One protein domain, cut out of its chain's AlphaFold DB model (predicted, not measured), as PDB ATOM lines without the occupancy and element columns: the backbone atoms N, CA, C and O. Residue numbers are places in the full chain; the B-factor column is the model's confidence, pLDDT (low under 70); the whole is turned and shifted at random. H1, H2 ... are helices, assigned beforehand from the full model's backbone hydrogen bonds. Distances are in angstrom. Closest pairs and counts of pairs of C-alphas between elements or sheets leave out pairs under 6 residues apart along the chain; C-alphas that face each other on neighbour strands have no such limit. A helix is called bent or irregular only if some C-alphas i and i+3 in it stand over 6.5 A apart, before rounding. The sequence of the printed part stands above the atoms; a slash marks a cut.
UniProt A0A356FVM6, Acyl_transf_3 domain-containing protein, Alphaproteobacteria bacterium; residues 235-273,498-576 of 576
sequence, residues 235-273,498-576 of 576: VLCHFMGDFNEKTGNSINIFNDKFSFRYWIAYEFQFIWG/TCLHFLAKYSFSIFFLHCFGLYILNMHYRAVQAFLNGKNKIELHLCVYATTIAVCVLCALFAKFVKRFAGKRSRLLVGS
ATOM      1  N   VAL A 235     -32.481  28.744 -24.283       95.44
ATOM      2  CA  VAL A 235     -31.132  28.168 -24.359       95.44
ATOM      3  C   VAL A 235     -31.153  26.950 -25.283       95.44
ATOM      4  O   VAL A 235     -30.348  26.873 -26.205       95.44
ATOM      5  N   LEU A 236     -32.125  26.053 -25.119       93.50
ATOM      6  CA  LEU A 236     -32.255  24.847 -25.932       93.50
ATOM      7  C   LEU A 236     -32.318  25.161 -27.433       93.50
ATOM      8  O   LEU A 236     -31.597  24.535 -28.206       93.50
ATOM      9  N   CYS A 237     -33.105  26.158 -27.854       89.75
ATOM     10  CA  CYS A 237     -33.247  26.497 -29.272       89.75
ATOM     11  C   CYS A 237     -31.919  26.947 -29.902       89.75
ATOM     12  O   CYS A 237     -31.611  26.566 -31.035       89.75
ATOM     13  N   HIS A 238     -31.101  27.692 -29.153       91.56
ATOM     14  CA  HIS A 238     -29.795  28.140 -29.618       91.56
ATOM     15  C   HIS A 238     -28.796  26.986 -29.730       91.56
ATOM     16  O   HIS A 238     -28.087  26.902 -30.730       91.56
ATOM     17  N   PHE A 239     -28.774  26.065 -28.763       91.25
ATOM     18  CA  PHE A 239     -27.894  24.893 -28.823       91.25
ATOM     19  C   PHE A 239     -28.344  23.888 -29.891       91.25
ATOM     20  O   PHE A 239     -27.496  23.307 -30.564       91.25
ATOM     21  N   MET A 240     -29.652  23.736 -30.122       87.25
ATOM     22  CA  MET A 240     -30.174  22.973 -31.262       87.25
ATOM     23  C   MET A 240     -29.690  23.561 -32.594       87.25
ATOM     24  O   MET A 240     -29.241  22.812 -33.460       87.25
ATOM     25  N   GLY A 241     -29.752  24.887 -32.759       84.50
ATOM     26  CA  GLY A 241     -29.250  25.568 -33.957       84.50
ATOM     27  C   GLY A 241     -27.741  25.382 -34.157       84.50
ATOM     28  O   GLY A 241     -27.307  24.985 -35.236       84.50
ATOM     29  N   ASP A 242     -26.962  25.595 -33.098       86.19
ATOM     30  CA  ASP A 242     -25.498  25.503 -33.103       86.19
ATOM     31  C   ASP A 242     -24.986  24.075 -33.390       86.19
ATOM     32  O   ASP A 242     -24.089  23.875 -34.215       86.19
ATOM     33  N   PHE A 243     -25.595  23.052 -32.782       87.06
ATOM     34  CA  PHE A 243     -25.258  21.651 -33.060       87.06
ATOM     35  C   PHE A 243     -25.695  21.225 -34.465       87.06
ATOM     36  O   PHE A 243     -25.007  20.436 -35.120       87.06
ATOM     37  N   ASN A 244     -26.829  21.736 -34.950       83.06
ATOM     38  CA  ASN A 244     -27.280  21.448 -36.306       83.06
ATOM     39  C   ASN A 244     -26.272  21.957 -37.352       83.06
ATOM     40  O   ASN A 244     -25.974  21.245 -38.311       83.06
ATOM     41  N   GLU A 245     -25.689  23.138 -37.137       82.06
ATOM     42  CA  GLU A 245     -24.618  23.674 -37.983       82.06
ATOM     43  C   GLU A 245     -23.341  22.819 -37.909       82.06
ATOM     44  O   GLU A 245     -22.820  22.385 -38.938       82.06
ATOM     45  N   LYS A 246     -22.869  22.497 -36.697       81.12
ATOM     46  CA  LYS A 246     -21.637  21.710 -36.470       81.12
ATOM     47  C   LYS A 246     -21.668  20.313 -37.074       81.12
ATOM     48  O   LYS A 246     -20.631  19.778 -37.467       81.12
ATOM     49  N   THR A 247     -22.852  19.722 -37.154       79.56
ATOM     50  CA  THR A 247     -23.043  18.367 -37.678       79.56
ATOM     51  C   THR A 247     -23.451  18.342 -39.153       79.56
ATOM     52  O   THR A 247     -23.956  17.329 -39.634       79.56
ATOM     53  N   GLY A 248     -23.276  19.451 -39.883       74.69
ATOM     54  CA  GLY A 248     -23.566  19.508 -41.317       74.69
ATOM     55  C   GLY A 248     -25.039  19.253 -41.640       74.69
ATOM     56  O   GLY A 248     -25.342  18.588 -42.628       74.69
ATOM     57  N   ASN A 249     -25.956  19.761 -40.810       70.94
ATOM     58  CA  ASN A 249     -27.400  19.531 -40.907       70.94
ATOM     59  C   ASN A 249     -27.855  18.085 -40.625       70.94
ATOM     60  O   ASN A 249     -28.943  17.701 -41.046       70.94
ATOM     61  N   SER A 250     -27.081  17.277 -39.890       65.75
ATOM     62  CA  SER A 250     -27.512  15.915 -39.508       65.75
ATOM     63  C   SER A 250     -28.655  15.882 -38.477       65.75
ATOM     64  O   SER A 250     -29.367  14.885 -38.357       65.75
ATOM     65  N   ILE A 251     -28.858  16.993 -37.759       63.62
ATOM     66  CA  ILE A 251     -30.011  17.225 -36.870       63.62
ATOM     67  C   ILE A 251     -31.197  17.796 -37.675       63.62
ATOM     68  O   ILE A 251     -32.319  17.897 -37.180       63.62
ATOM     69  N   ASN A 252     -30.982  18.144 -38.949       61.47
ATOM     70  CA  ASN A 252     -31.961  18.846 -39.756       61.47
ATOM     71  C   ASN A 252     -33.048  17.901 -40.286       61.47
ATOM     72  O   ASN A 252     -32.815  16.819 -40.823       61.47
ATOM     73  N   ILE A 253     -34.271  18.397 -40.195       56.84
ATOM     74  CA  ILE A 253     -35.548  17.760 -40.522       56.84
ATOM     75  C   ILE A 253     -35.727  17.377 -42.002       56.84
ATOM     76  O   ILE A 253     -36.614  16.583 -42.321       56.84
ATOM     77  N   PHE A 254     -34.932  17.931 -42.923       53.78
ATOM     78  CA  PHE A 254     -35.223  17.847 -44.362       53.78
ATOM     79  C   PHE A 254     -34.564  16.678 -45.107       53.78
ATOM     80  O   PHE A 254     -35.061  16.312 -46.172       53.78
ATOM     81  N   ASN A 255     -33.519  16.054 -44.557       49.00
ATOM     82  CA  ASN A 255     -32.726  15.051 -45.285       49.00
ATOM     83  C   ASN A 255     -33.093  13.590 -44.980       49.00
ATOM     84  O   ASN A 255     -32.419  12.679 -45.455       49.00
ATOM     85  N   ASP A 256     -34.154  13.338 -44.206       50.22
ATOM     86  CA  ASP A 256     -34.220  12.092 -43.448       50.22
ATOM     87  C   ASP A 256     -35.466  11.215 -43.569       50.22
ATOM     88  O   ASP A 256     -36.570  11.657 -43.905       50.22
ATOM     89  N   LYS A 257     -35.264   9.921 -43.258       49.53
ATOM     90  CA  LYS A 257     -36.308   8.886 -43.288       49.53
ATOM     91  C   LYS A 257     -37.487   9.263 -42.377       49.53
ATOM     92  O   LYS A 257     -37.351   9.711 -41.241       49.53
ATOM     93  N   PHE A 258     -38.666   9.012 -42.929       52.25
ATOM     94  CA  PHE A 258     -39.941   9.677 -42.676       52.25
ATOM     95  C   PHE A 258     -40.467   9.698 -41.224       52.25
ATOM     96  O   PHE A 258     -41.118  10.660 -40.846       52.25
ATOM     97  N   SER A 259     -40.183   8.694 -40.386       53.94
ATOM     98  CA  SER A 259     -40.770   8.606 -39.034       53.94
ATOM     99  C   SER A 259     -40.111   9.522 -37.999       53.94
ATOM    100  O   SER A 259     -40.800  10.053 -37.135       53.94
ATOM    101  N   PHE A 260     -38.795   9.740 -38.081       56.34
ATOM    102  CA  PHE A 260     -38.070  10.567 -37.103       56.34
ATOM    103  C   PHE A 260     -38.160  12.067 -37.429       56.34
ATOM    104  O   PHE A 260     -38.079  12.913 -36.546       56.34
ATOM    105  N   ARG A 261     -38.405  12.389 -38.706       64.38
ATOM    106  CA  ARG A 261     -38.586  13.755 -39.210       64.38
ATOM    107  C   ARG A 261     -39.708  14.502 -38.491       64.38
ATOM    108  O   ARG A 261     -39.527  15.663 -38.155       64.38
ATOM    109  N   TYR A 262     -40.849  13.857 -38.257       65.38
ATOM    110  CA  TYR A 262     -41.999  14.519 -37.640       65.38
ATOM    111  C   TYR A 262     -41.755  14.874 -36.180       65.38
ATOM    112  O   TYR A 262     -42.045  15.995 -35.786       65.38
ATOM    113  N   TRP A 263     -41.175  13.959 -35.400       65.81
ATOM    114  CA  TRP A 263     -40.863  14.216 -33.994       65.81
ATOM    115  C   TRP A 263     -39.901  15.397 -33.832       65.81
ATOM    116  O   TRP A 263     -40.234  16.345 -33.124       65.81
ATOM    117  N   ILE A 264     -38.783  15.387 -34.569       68.38
ATOM    118  CA  ILE A 264     -37.829  16.505 -34.581       68.38
ATOM    119  C   ILE A 264     -38.547  17.790 -35.002       68.38
ATOM    120  O   ILE A 264     -38.403  18.825 -34.370       68.38
ATOM    121  N   ALA A 265     -39.365  17.751 -36.050       70.69
ATOM    122  CA  ALA A 265     -39.985  18.966 -36.551       70.69
ATOM    123  C   ALA A 265     -41.063  19.542 -35.607       70.69
ATOM    124  O   ALA A 265     -41.173  20.762 -35.501       70.69
ATOM    125  N   TYR A 266     -41.791  18.701 -34.863       73.62
ATOM    126  CA  TYR A 266     -42.666  19.143 -33.769       73.62
ATOM    127  C   TYR A 266     -41.877  19.772 -32.626       73.62
ATOM    128  O   TYR A 266     -42.269  20.817 -32.117       73.62
ATOM    129  N   GLU A 267     -40.774  19.145 -32.229       76.38
ATOM    130  CA  GLU A 267     -39.876  19.673 -31.206       76.38
ATOM    131  C   GLU A 267     -39.327  21.044 -31.620       76.38
ATOM    132  O   GLU A 267     -39.431  22.003 -30.856       76.38
ATOM    133  N   PHE A 268     -38.837  21.172 -32.855       76.38
ATOM    134  CA  PHE A 268     -38.387  22.443 -33.411       76.38
ATOM    135  C   PHE A 268     -39.512  23.475 -33.420       76.38
ATOM    136  O   PHE A 268     -39.312  24.555 -32.890       76.38
ATOM    137  N   GLN A 269     -40.705  23.151 -33.920       79.00
ATOM    138  CA  GLN A 269     -41.846  24.070 -33.901       79.00
ATOM    139  C   GLN A 269     -42.214  24.514 -32.477       79.00
ATOM    140  O   GLN A 269     -42.568  25.672 -32.245       79.00
ATOM    141  N   PHE A 270     -42.137  23.597 -31.513       82.25
ATOM    142  CA  PHE A 270     -42.467  23.871 -30.123       82.25
ATOM    143  C   PHE A 270     -41.408  24.749 -29.451       82.25
ATOM    144  O   PHE A 270     -41.791  25.672 -28.752       82.25
ATOM    145  N   ILE A 271     -40.116  24.530 -29.710       84.69
ATOM    146  CA  ILE A 271     -38.995  25.227 -29.051       84.69
ATOM    147  C   ILE A 271     -38.590  26.522 -29.779       84.69
ATOM    148  O   ILE A 271     -38.231  27.536 -29.172       84.69
ATOM    149  N   TRP A 272     -38.608  26.522 -31.110       82.06
ATOM    150  CA  TRP A 272     -38.208  27.685 -31.893       82.06
ATOM    151  C   TRP A 272     -39.262  28.767 -31.841       82.06
ATOM    152  O   TRP A 272     -40.434  28.536 -32.110       82.06
ATOM    153  N   GLY A 273     -38.825  29.991 -31.558       82.62
ATOM    154  CA  GLY A 273     -39.729  31.126 -31.434       82.62
ATOM    155  C   GLY A 273     -40.267  31.377 -30.033       82.62
ATOM    156  O   GLY A 273     -41.117  32.249 -29.848       82.62
ATOM    157  N   THR A 498     -38.953  22.500  -8.021       94.31
ATOM    158  CA  THR A 498     -37.653  22.968  -7.513       94.31
ATOM    159  C   THR A 498     -36.691  23.321  -8.648       94.31
ATOM    160  O   THR A 498     -36.076  24.387  -8.624       94.31
ATOM    161  N   CYS A 499     -36.586  22.469  -9.673       93.31
ATOM    162  CA  CYS A 499     -35.757  22.739 -10.849       93.31
ATOM    163  C   CYS A 499     -36.226  23.988 -11.602       93.31
ATOM    164  O   CYS A 499     -35.410  24.832 -11.972       93.31
ATOM    165  N   LEU A 500     -37.537  24.135 -11.809       94.69
ATOM    166  CA  LEU A 500     -38.086  25.297 -12.502       94.69
ATOM    167  C   LEU A 500     -37.920  26.582 -11.688       94.69
ATOM    168  O   LEU A 500     -37.528  27.593 -12.263       94.69
ATOM    169  N   HIS A 501     -38.119  26.541 -10.369       94.69
ATOM    170  CA  HIS A 501     -37.828  27.663  -9.469       94.69
ATOM    171  C   HIS A 501     -36.358  28.076  -9.529       94.69
ATOM    172  O   HIS A 501     -36.038  29.266  -9.594       94.69
ATOM    173  N   PHE A 502     -35.444  27.104  -9.562       93.94
ATOM    174  CA  PHE A 502     -34.019  27.372  -9.737       93.94
ATOM    175  C   PHE A 502     -33.739  28.084 -11.069       93.94
ATOM    176  O   PHE A 502     -33.083  29.129 -11.079       93.94
ATOM    177  N   LEU A 503     -34.280  27.572 -12.178       95.12
ATOM    178  CA  LEU A 503     -34.135  28.196 -13.496       95.12
ATOM    179  C   LEU A 503     -34.757  29.598 -13.540       95.12
ATOM    180  O   LEU A 503     -34.144  30.520 -14.071       95.12
ATOM    181  N   ALA A 504     -35.934  29.790 -12.944       94.62
ATOM    182  CA  ALA A 504     -36.640  31.068 -12.889       94.62
ATOM    183  C   ALA A 504     -35.854  32.134 -12.120       94.62
ATOM    184  O   ALA A 504     -35.705  33.269 -12.585       94.62
ATOM    185  N   LYS A 505     -35.292  31.750 -10.969       92.50
ATOM    186  CA  LYS A 505     -34.477  32.618 -10.113       92.50
ATOM    187  C   LYS A 505     -33.267  33.184 -10.850       92.50
ATOM    188  O   LYS A 505     -32.959  34.364 -10.694       92.50
ATOM    189  N   TYR A 506     -32.604  32.358 -11.657       94.38
ATOM    190  CA  TYR A 506     -31.419  32.745 -12.427       94.38
ATOM    191  C   TYR A 506     -31.726  33.051 -13.897       94.38
ATOM    192  O   TYR A 506     -30.797  33.246 -14.678       94.38
ATOM    193  N   SER A 507     -33.004  33.147 -14.284       94.06
ATOM    194  CA  SER A 507     -33.417  33.183 -15.693       94.06
ATOM    195  C   SER A 507     -32.758  34.322 -16.466       94.06
ATOM    196  O   SER A 507     -32.342  34.162 -17.607       94.06
ATOM    197  N   PHE A 508     -32.646  35.486 -15.824       91.00
ATOM    198  CA  PHE A 508     -32.054  36.667 -16.432       91.00
ATOM    199  C   PHE A 508     -30.533  36.520 -16.583       91.00
ATOM    200  O   PHE A 508     -29.999  36.850 -17.634       91.00
ATOM    201  N   SER A 509     -29.833  35.948 -15.601       92.81
ATOM    202  CA  SER A 509     -28.400  35.660 -15.740       92.81
ATOM    203  C   SER A 509     -28.120  34.605 -16.801       92.81
ATOM    204  O   SER A 509     -27.225  34.796 -17.617       92.81
ATOM    205  N   ILE A 510     -28.906  33.525 -16.834       95.38
ATOM    206  CA  ILE A 510     -28.808  32.488 -17.870       95.38
ATOM    207  C   ILE A 510     -29.012  33.114 -19.257       95.38
ATOM    208  O   ILE A 510     -28.244  32.834 -20.176       95.38
ATOM    209  N   PHE A 511     -29.975  34.031 -19.399       93.12
ATOM    210  CA  PHE A 511     -30.220  34.736 -20.655       93.12
ATOM    211  C   PHE A 511     -28.982  35.492 -21.169       93.12
ATOM    212  O   PHE A 511     -28.686  35.405 -22.352       93.12
ATOM    213  N   PHE A 512     -28.216  36.184 -20.322       90.25
ATOM    214  CA  PHE A 512     -26.993  36.856 -20.792       90.25
ATOM    215  C   PHE A 512     -25.813  35.906 -20.975       90.25
ATOM    216  O   PHE A 512     -25.022  36.071 -21.900       90.25
ATOM    217  N   LEU A 513     -25.675  34.928 -20.080       91.75
ATOM    218  CA  LEU A 513     -24.452  34.146 -19.968       91.75
ATOM    219  C   LEU A 513     -24.394  32.951 -20.929       91.75
ATOM    220  O   LEU A 513     -23.297  32.534 -21.298       91.75
ATOM    221  N   HIS A 514     -25.531  32.413 -21.386       93.94
ATOM    222  CA  HIS A 514     -25.525  31.230 -22.259       93.94
ATOM    223  C   HIS A 514     -24.821  31.473 -23.606       93.94
ATOM    224  O   HIS A 514     -24.255  30.536 -24.172       93.94
ATOM    225  N   CYS A 515     -24.782  32.724 -24.085       89.62
ATOM    226  CA  CYS A 515     -24.021  33.119 -25.272       89.62
ATOM    227  C   CYS A 515     -22.525  32.790 -25.137       89.62
ATOM    228  O   CYS A 515     -21.892  32.434 -26.128       89.62
ATOM    229  N   PHE A 516     -21.961  32.841 -23.925       88.06
ATOM    230  CA  PHE A 516     -20.576  32.425 -23.681       88.06
ATOM    231  C   PHE A 516     -20.409  30.904 -23.765       88.06
ATOM    232  O   PHE A 516     -19.372  30.432 -24.217       88.06
ATOM    233  N   GLY A 517     -21.435  30.130 -23.402       89.94
ATOM    234  CA  GLY A 517     -21.448  28.682 -23.629       89.94
ATOM    235  C   GLY A 517     -21.367  28.347 -25.121       89.94
ATOM    236  O   GLY A 517     -20.524  27.552 -25.528       89.94
ATOM    237  N   LEU A 518     -22.173  29.021 -25.947       88.75
ATOM    238  CA  LEU A 518     -22.097  28.897 -27.408       88.75
ATOM    239  C   LEU A 518     -20.740  29.356 -27.943       88.75
ATOM    240  O   LEU A 518     -20.164  28.706 -28.810       88.75
ATOM    241  N   TYR A 519     -20.206  30.458 -27.419       84.94
ATOM    242  CA  TYR A 519     -18.882  30.945 -27.787       84.94
ATOM    243  C   TYR A 519     -17.791  29.899 -27.517       84.94
ATOM    244  O   TYR A 519     -17.009  29.599 -28.414       84.94
ATOM    245  N   ILE A 520     -17.771  29.281 -26.330       87.06
ATOM    246  CA  ILE A 520     -16.797  28.234 -25.970       87.06
ATOM    247  C   ILE A 520     -16.913  27.031 -26.914       87.06
ATOM    248  O   ILE A 520     -15.901  26.535 -27.409       87.06
ATOM    249  N   LEU A 521     -18.135  26.583 -27.223       88.06
ATOM    250  CA  LEU A 521     -18.344  25.501 -28.191       88.06
ATOM    251  C   LEU A 521     -17.842  25.860 -29.592       88.06
ATOM    252  O   LEU A 521     -17.316  25.000 -30.297       88.06
ATOM    253  N   ASN A 522     -17.997  27.119 -30.000       85.12
ATOM    254  CA  ASN A 522     -17.501  27.618 -31.278       85.12
ATOM    255  C   ASN A 522     -15.973  27.747 -31.301       85.12
ATOM    256  O   ASN A 522     -15.353  27.391 -32.299       85.12
ATOM    257  N   MET A 523     -15.346  28.147 -30.196       83.81
ATOM    258  CA  MET A 523     -13.885  28.163 -30.066       83.81
ATOM    259  C   MET A 523     -13.289  26.752 -30.204       83.81
ATOM    260  O   MET A 523     -12.232  26.570 -30.805       83.81
ATOM    261  N   HIS A 524     -14.005  25.736 -29.719       87.31
ATOM    262  CA  HIS A 524     -13.623  24.327 -29.830       87.31
ATOM    263  C   HIS A 524     -14.362  23.579 -30.951       87.31
ATOM    264  O   HIS A 524     -14.515  22.357 -30.875       87.31
ATOM    265  N   TYR A 525     -14.782  24.280 -32.014       86.44
ATOM    266  CA  TYR A 525     -15.626  23.737 -33.087       86.44
ATOM    267  C   TYR A 525     -15.164  22.364 -33.594       86.44
ATOM    268  O   TYR A 525     -15.964  21.436 -33.656       86.44
ATOM    269  N   ARG A 526     -13.869  22.207 -33.915       88.50
ATOM    270  CA  ARG A 526     -13.321  20.956 -34.473       88.50
ATOM    271  C   ARG A 526     -13.396  19.785 -33.493       88.50
ATOM    272  O   ARG A 526     -13.734  18.680 -33.898       88.50
ATOM    273  N   ALA A 527     -13.110  20.026 -32.214       90.31
ATOM    274  CA  ALA A 527     -13.183  18.993 -31.183       90.31
ATOM    275  C   ALA A 527     -14.638  18.567 -30.934       90.31
ATOM    276  O   ALA A 527     -14.932  17.374 -30.864       90.31
ATOM    277  N   VAL A 528     -15.559  19.536 -30.881       89.38
ATOM    278  CA  VAL A 528     -16.998  19.265 -30.753       89.38
ATOM    279  C   VAL A 528     -17.501  18.491 -31.972       89.38
ATOM    280  O   VAL A 528     -18.162  17.471 -31.816       89.38
ATOM    281  N   GLN A 529     -17.143  18.914 -33.184       90.00
ATOM    282  CA  GLN A 529     -17.515  18.215 -34.414       90.00
ATOM    283  C   GLN A 529     -16.979  16.777 -34.438       90.00
ATOM    284  O   GLN A 529     -17.736  15.863 -34.751       90.00
ATOM    285  N   ALA A 530     -15.718  16.558 -34.054       90.06
ATOM    286  CA  ALA A 530     -15.134  15.221 -33.964       90.06
ATOM    287  C   ALA A 530     -15.874  14.329 -32.955       90.06
ATOM    288  O   ALA A 530     -16.146  13.171 -33.256       90.06
ATOM    289  N   PHE A 531     -16.261  14.870 -31.795       90.81
ATOM    290  CA  PHE A 531     -17.044  14.140 -30.792       90.81
ATOM    291  C   PHE A 531     -18.452  13.770 -31.281       90.81
ATOM    292  O   PHE A 531     -18.968  12.700 -30.944       90.81
ATOM    293  N   LEU A 532     -19.100  14.666 -32.033       89.50
ATOM    294  CA  LEU A 532     -20.448  14.457 -32.567       89.50
ATOM    295  C   LEU A 532     -20.464  13.565 -33.812       89.50
ATOM    296  O   LEU A 532     -21.505  12.987 -34.125       89.50
ATOM    297  N   ASN A 533     -19.339  13.440 -34.515       88.69
ATOM    298  CA  ASN A 533     -19.244  12.613 -35.707       88.69
ATOM    299  C   ASN A 533     -19.545  11.139 -35.386       88.69
ATOM    300  O   ASN A 533     -19.121  10.607 -34.362       88.69
ATOM    301  N   GLY A 534     -20.307  10.479 -36.258       84.00
ATOM    302  CA  GLY A 534     -20.724   9.085 -36.086       84.00
ATOM    303  C   GLY A 534     -21.856   8.847 -35.078       84.00
ATOM    304  O   GLY A 534     -22.364   7.727 -35.023       84.00
ATOM    305  N   LYS A 535     -22.301   9.864 -34.321       86.38
ATOM    306  CA  LYS A 535     -23.468   9.733 -33.436       86.38
ATOM    307  C   LYS A 535     -24.762   9.619 -34.237       86.38
ATOM    308  O   LYS A 535     -24.964  10.317 -35.233       86.38
ATOM    309  N   ASN A 536     -25.678   8.776 -33.774       84.19
ATOM    310  CA  ASN A 536     -27.037   8.739 -34.299       84.19
ATOM    311  C   ASN A 536     -27.857   9.937 -33.779       84.19
ATOM    312  O   ASN A 536     -27.463  10.648 -32.858       84.19
ATOM    313  N   LYS A 537     -29.042  10.172 -34.345       78.44
ATOM    314  CA  LYS A 537     -29.838  11.361 -33.995       78.44
ATOM    315  C   LYS A 537     -30.308  11.402 -32.551       78.44
ATOM    316  O   LYS A 537     -30.360  12.479 -31.977       78.44
ATOM    317  N   ILE A 538     -30.670  10.261 -31.970       81.94
ATOM    318  CA  ILE A 538     -31.101  10.228 -30.568       81.94
ATOM    319  C   ILE A 538     -29.931  10.672 -29.694       81.94
ATOM    320  O   ILE A 538     -30.097  11.540 -28.843       81.94
ATOM    321  N   GLU A 539     -28.734  10.152 -29.961       86.44
ATOM    322  CA  GLU A 539     -27.511  10.561 -29.270       86.44
ATOM    323  C   GLU A 539     -27.210  12.048 -29.471       86.44
ATOM    324  O   GLU A 539     -26.872  12.729 -28.504       86.44
ATOM    325  N   LEU A 540     -27.376  12.582 -30.686       86.69
ATOM    326  CA  LEU A 540     -27.203  14.011 -30.962       86.69
ATOM    327  C   LEU A 540     -28.190  14.874 -30.166       86.69
ATOM    328  O   LEU A 540     -27.764  15.831 -29.521       86.69
ATOM    329  N   HIS A 541     -29.480  14.524 -30.148       83.88
ATOM    330  CA  HIS A 541     -30.477  15.239 -29.343       83.88
ATOM    331  C   HIS A 541     -30.137  15.150 -27.851       83.88
ATOM    332  O   HIS A 541     -30.105  16.174 -27.174       83.88
ATOM    333  N   LEU A 542     -29.796  13.966 -27.333       88.50
ATOM    334  CA  LEU A 542     -29.363  13.808 -25.941       88.50
ATOM    335  C   LEU A 542     -28.140  14.679 -25.618       88.50
ATOM    336  O   LEU A 542     -28.112  15.305 -24.559       88.50
ATOM    337  N   CYS A 543     -27.174  14.790 -26.536       91.25
ATOM    338  CA  CYS A 543     -26.034  15.696 -26.381       91.25
ATOM    339  C   CYS A 543     -26.477  17.164 -26.313       91.25
ATOM    340  O   CYS A 543     -25.985  17.903 -25.461       91.25
ATOM    341  N   VAL A 544     -27.426  17.590 -27.153       90.94
ATOM    342  CA  VAL A 544     -27.983  18.955 -27.123       90.94
ATOM    343  C   VAL A 544     -28.671  19.244 -25.786       90.94
ATOM    344  O   VAL A 544     -28.384  20.266 -25.157       90.94
ATOM    345  N   TYR A 545     -29.535  18.342 -25.308       91.25
ATOM    346  CA  TYR A 545     -30.213  18.491 -24.016       91.25
ATOM    347  C   TYR A 545     -29.222  18.516 -22.850       91.25
ATOM    348  O   TYR A 545     -29.296  19.409 -22.005       91.25
ATOM    349  N   ALA A 546     -28.267  17.583 -22.819       94.00
ATOM    350  CA  ALA A 546     -27.242  17.523 -21.781       94.00
ATOM    351  C   ALA A 546     -26.404  18.808 -21.745       94.00
ATOM    352  O   ALA A 546     -26.194  19.382 -20.677       94.00
ATOM    353  N   THR A 547     -25.996  19.307 -22.915       93.88
ATOM    354  CA  THR A 547     -25.223  20.550 -23.034       93.88
ATOM    355  C   THR A 547     -26.042  21.760 -22.588       93.88
ATOM    356  O   THR A 547     -25.548  22.595 -21.835       93.88
ATOM    357  N   THR A 548     -27.318  21.826 -22.974       94.94
ATOM    358  CA  THR A 548     -28.245  22.893 -22.556       94.94
ATOM    359  C   THR A 548     -28.397  22.930 -21.034       94.94
ATOM    360  O   THR A 548     -28.295  23.995 -20.422       94.94
ATOM    361  N   ILE A 549     -28.613  21.770 -20.405       94.94
ATOM    362  CA  ILE A 549     -28.720  21.647 -18.944       94.94
ATOM    363  C   ILE A 549     -27.410  22.082 -18.284       94.94
ATOM    364  O   ILE A 549     -27.437  22.909 -17.370       94.94
ATOM    365  N   ALA A 550     -26.270  21.577 -18.768       95.81
ATOM    366  CA  ALA A 550     -24.955  21.925 -18.240       95.81
ATOM    367  C   ALA A 550     -24.708  23.437 -18.304       95.81
ATOM    368  O   ALA A 550     -24.320  24.040 -17.305       95.81
ATOM    369  N   VAL A 551     -25.010  24.079 -19.434       96.19
ATOM    370  CA  VAL A 551     -24.833  25.526 -19.608       96.19
ATOM    371  C   VAL A 551     -25.770  26.322 -18.704       96.19
ATOM    372  O   VAL A 551     -25.312  27.263 -18.059       96.19
ATOM    373  N   CYS A 552     -27.044  25.941 -18.577       96.31
ATOM    374  CA  CYS A 552     -27.964  26.582 -17.630       96.31
ATOM    375  C   CYS A 552     -27.437  26.514 -16.186       96.31
ATOM    376  O   CYS A 552     -27.446  27.525 -15.476       96.31
ATOM    377  N   VAL A 553     -26.943  25.348 -15.759       95.19
ATOM    378  CA  VAL A 553     -26.375  25.146 -14.418       95.19
ATOM    379  C   VAL A 553     -25.106  25.979 -14.233       95.19
ATOM    380  O   VAL A 553     -25.010  26.712 -13.250       95.19
ATOM    381  N   LEU A 554     -24.167  25.940 -15.181       95.81
ATOM    382  CA  LEU A 554     -22.932  26.729 -15.133       95.81
ATOM    383  C   LEU A 554     -23.218  28.235 -15.079       95.81
ATOM    384  O   LEU A 554     -22.637  28.936 -14.251       95.81
ATOM    385  N   CYS A 555     -24.163  28.732 -15.883       95.31
ATOM    386  CA  CYS A 555     -24.578  30.135 -15.845       95.31
ATOM    387  C   CYS A 555     -25.161  30.518 -14.477       95.31
ATOM    388  O   CYS A 555     -24.832  31.573 -13.935       95.31
ATOM    389  N   ALA A 556     -26.007  29.664 -13.894       93.81
ATOM    390  CA  ALA A 556     -26.596  29.906 -12.580       93.81
ATOM    391  C   ALA A 556     -25.549  29.864 -11.451       93.81
ATOM    392  O   ALA A 556     -25.578  30.703 -10.546       93.81
ATOM    393  N   LEU A 557     -24.592  28.930 -11.511       93.44
ATOM    394  CA  LEU A 557     -23.474  28.848 -10.567       93.44
ATOM    395  C   LEU A 557     -22.564  30.073 -10.673       93.44
ATOM    396  O   LEU A 557     -22.227  30.664  -9.646       93.44
ATOM    397  N   PHE A 558     -22.236  30.508 -11.891       92.06
ATOM    398  CA  PHE A 558     -21.468  31.728 -12.117       92.06
ATOM    399  C   PHE A 558     -22.209  32.962 -11.591       92.06
ATOM    400  O   PHE A 558     -21.628  33.776 -10.878       92.06
ATOM    401  N   ALA A 559     -23.514  33.076 -11.843       90.88
ATOM    402  CA  ALA A 559     -24.322  34.166 -11.301       90.88
ATOM    403  C   ALA A 559     -24.326  34.171  -9.765       90.88
ATOM    404  O   ALA A 559     -24.178  35.224  -9.140       90.88
ATOM    405  N   LYS A 560     -24.441  32.993  -9.138       89.69
ATOM    406  CA  LYS A 560     -24.343  32.833  -7.680       89.69
ATOM    407  C   LYS A 560     -22.961  33.238  -7.159       89.69
ATOM    408  O   LYS A 560     -22.890  33.905  -6.127       89.69
ATOM    409  N   PHE A 561     -21.895  32.876  -7.869       89.94
ATOM    410  CA  PHE A 561     -20.527  33.284  -7.560       89.94
ATOM    411  C   PHE A 561     -20.385  34.809  -7.636       89.94
ATOM    412  O   PHE A 561     -20.083  35.431  -6.623       89.94
ATOM    413  N   VAL A 562     -20.724  35.440  -8.763       87.06
ATOM    414  CA  VAL A 562     -20.657  36.905  -8.931       87.06
ATOM    415  C   VAL A 562     -21.476  37.631  -7.866       87.06
ATOM    416  O   VAL A 562     -21.018  38.627  -7.309       87.06
ATOM    417  N   LYS A 563     -22.659  37.119  -7.518       85.62
ATOM    418  CA  LYS A 563     -23.499  37.679  -6.452       85.62
ATOM    419  C   LYS A 563     -22.827  37.668  -5.081       85.62
ATOM    420  O   LYS A 563     -23.023  38.607  -4.312       85.62
ATOM    421  N   ARG A 564     -22.019  36.649  -4.784       87.38
ATOM    422  CA  ARG A 564     -21.255  36.564  -3.533       87.38
ATOM    423  C   ARG A 564     -20.207  37.675  -3.424       87.38
ATOM    424  O   ARG A 564     -20.037  38.205  -2.335       87.38
ATOM    425  N   PHE A 565     -19.554  38.052  -4.525       84.88
ATOM    426  CA  PHE A 565     -18.488  39.068  -4.523       84.88
ATOM    427  C   PHE A 565     -19.003  40.490  -4.762       84.88
ATOM    428  O   PHE A 565     -18.619  41.422  -4.065       84.88
ATOM    429  N   ALA A 566     -19.893  40.677  -5.738       80.06
ATOM    430  CA  ALA A 566     -20.376  41.997  -6.142       80.06
ATOM    431  C   ALA A 566     -21.588  42.484  -5.323       80.06
ATOM    432  O   ALA A 566     -22.021  43.632  -5.478       80.06
ATOM    433  N   GLY A 567     -22.170  41.632  -4.471       83.19
ATOM    434  CA  GLY A 567     -23.321  41.967  -3.633       83.19
ATOM    435  C   GLY A 567     -24.463  42.578  -4.450       83.19
ATOM    436  O   GLY A 567     -24.860  42.050  -5.481       83.19
ATOM    437  N   LYS A 568     -24.972  43.749  -4.045       75.06
ATOM    438  CA  LYS A 568     -26.060  44.450  -4.764       75.06
ATOM    439  C   LYS A 568     -25.683  44.896  -6.189       75.06
ATOM    440  O   LYS A 568     -26.582  45.165  -6.986       75.06
ATOM    441  N   ARG A 569     -24.387  44.987  -6.520       78.19
ATOM    442  CA  ARG A 569     -23.903  45.365  -7.861       78.19
ATOM    443  C   ARG A 569     -23.937  44.192  -8.847       78.19
ATOM    444  O   ARG A 569     -23.885  44.443 -10.046       78.19
ATOM    445  N   SER A 570     -24.117  42.944  -8.397       75.88
ATOM    446  CA  SER A 570     -24.237  41.780  -9.296       75.88
ATOM    447  C   SER A 570     -25.387  41.916 -10.288       75.88
ATOM    448  O   SER A 570     -25.278  41.474 -11.429       75.88
ATOM    449  N   ARG A 571     -26.450  42.631  -9.907       74.50
ATOM    450  CA  ARG A 571     -27.574  42.926 -10.796       74.50
ATOM    451  C   ARG A 571     -27.184  43.794 -11.994       74.50
ATOM    452  O   ARG A 571     -27.848  43.715 -13.014       74.50
ATOM    453  N   LEU A 572     -26.127  44.598 -11.896       74.31
ATOM    454  CA  LEU A 572     -25.590  45.343 -13.041       74.31
ATOM    455  C   LEU A 572     -24.706  44.471 -13.937       74.31
ATOM    456  O   LEU A 572     -24.617  44.741 -15.123       74.31
ATOM    457  N   LEU A 573     -24.061  43.442 -13.380       70.56
ATOM    458  CA  LEU A 573     -23.071  42.626 -14.089       70.56
ATOM    459  C   LEU A 573     -23.687  41.400 -14.761       70.56
ATOM    460  O   LEU A 573     -23.407  41.115 -15.914       70.56
ATOM    461  N   VAL A 574     -24.522  40.669 -14.027       72.88
ATOM    462  CA  VAL A 574     -25.150  39.412 -14.467       72.88
ATOM    463  C   VAL A 574     -26.665  39.445 -14.302       72.88
ATOM    464  O   VAL A 574     -27.343  38.465 -14.600       72.88
ATOM    465  N   GLY A 575     -27.217  40.550 -13.792       64.06
ATOM    466  CA  GLY A 575     -28.658  40.730 -13.694       64.06
ATOM    467  C   GLY A 575     -29.392  39.860 -12.672       64.06
ATOM    468  O   GLY A 575     -30.612  39.718 -12.756       64.06
ATOM    469  N   SER A 576     -28.666  39.326 -11.684       58.56
ATOM    470  CA  SER A 576     -29.196  38.590 -10.523       58.56
ATOM    471  C   SER A 576     -28.656  39.108  -9.197       58.56
ATOM    472  O   SER A 576     -27.601  39.774  -9.201       58.56
TER     473      SER A 576
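Overview. This is residues 235 to 273 and 498 to 576 of the 576 residues of the protein "Acyl_transf_3 domain-containing protein" of Alphaproteobacteria bacterium (UniProt A0A356FVM6). One long helix, H6, makes the spine of an elongated body, and its last part, past a kink near residue 566, folds back on itself. H1 and H4 cross this spine on one side; H5 caps the far end of H1, while H2 reaches H1 with residues 268 to 271 alone and H3 sits near H4 and H6. You will find 118 printed residues with six named helices, H1 to H6 in chain order, and no named strand: the class is all helix, mostly in crossed packing. The whole is only just loose, close to compact, with a radius of gyration of the C-alphas of 16.3 A, and spans 53 by 29 by 21 A.

Along the chain. Find C-alpha 235 at (-31.132, 28.168, -24.359), where H1 begins; it runs to residue 246, 16.7 A. H2 follows at residues 258 to 271, 20.7 A. Past the cut, look for H3 at residues 498 to 505 and H4 at residues 507 to 523, 24.8 A; H4 is irregular, but only just: C-alphas 512 and 515 are 6.55 A apart, and it has a kink of 29 degrees near residue 514. H5 is residues 525 to 532. Find C-alpha 537 at (-29.838, 11.361, -33.995); from there H6 runs to C-alpha 573 at (-23.071, 42.626, -14.089), 37.7 A away. H6 is irregular, with C-alphas 565 and 568 9.3 A apart and a kink of 135 degrees near residue 566.

Arrangement. Begin with H1, the hub, which touches four helices. It touches H2, in a helical hairpin, only just, with 3 pairs of C-alphas within 8 A; the closest are those of Cys 237 and Ile 271, 5.9 A. H1 touches H4 at a shallow tilt of 11 degrees, the same way; the closest C-alphas, of Val 235 and His 514, are 6.7 A apart. Look at Lys 246 and Gln 529, the closest C-alphas of H1 and H5 at 5.8 A: these helices only just touch, with 3 pairs within 8 A, about perpendicular at 87 degrees. H6 touches H1 with residues 541 to 552 alone, at a steep tilt of 52 degrees, closest at the C-alphas of Leu 236 and Thr 548, 5.6 A. H4 and H6 touch at a steep tilt of 57 degrees, opposite ways, closest at the C-alphas of Ile 510 and Cys 555, 5.2 A. H3 is close to H6 but not clearly touching; the closest C-alphas, of Leu 503 and Cys 552, are 7.6 A apart. H2 and H6 are apart. In H1, H3 and H5 every O i to N i+4 pair is within hydrogen-bond range; H2 has 8 of 10, H4 10 of 13 and H6 28 of 33.

Size, cuts and confidence. The two C-alphas farthest apart, of Lys 257 and Lys 568, are 53.4 A apart. Residues 274 to 497 are not printed, and C-alphas 273 and 498 are 25.4 A apart across this cut. Of the links printed whole, H1 to H2 is long and the others are tight. The mean pLDDT of the printed part is 83.2; look for values under 70 at residues 250 to 264 and 575 to 576.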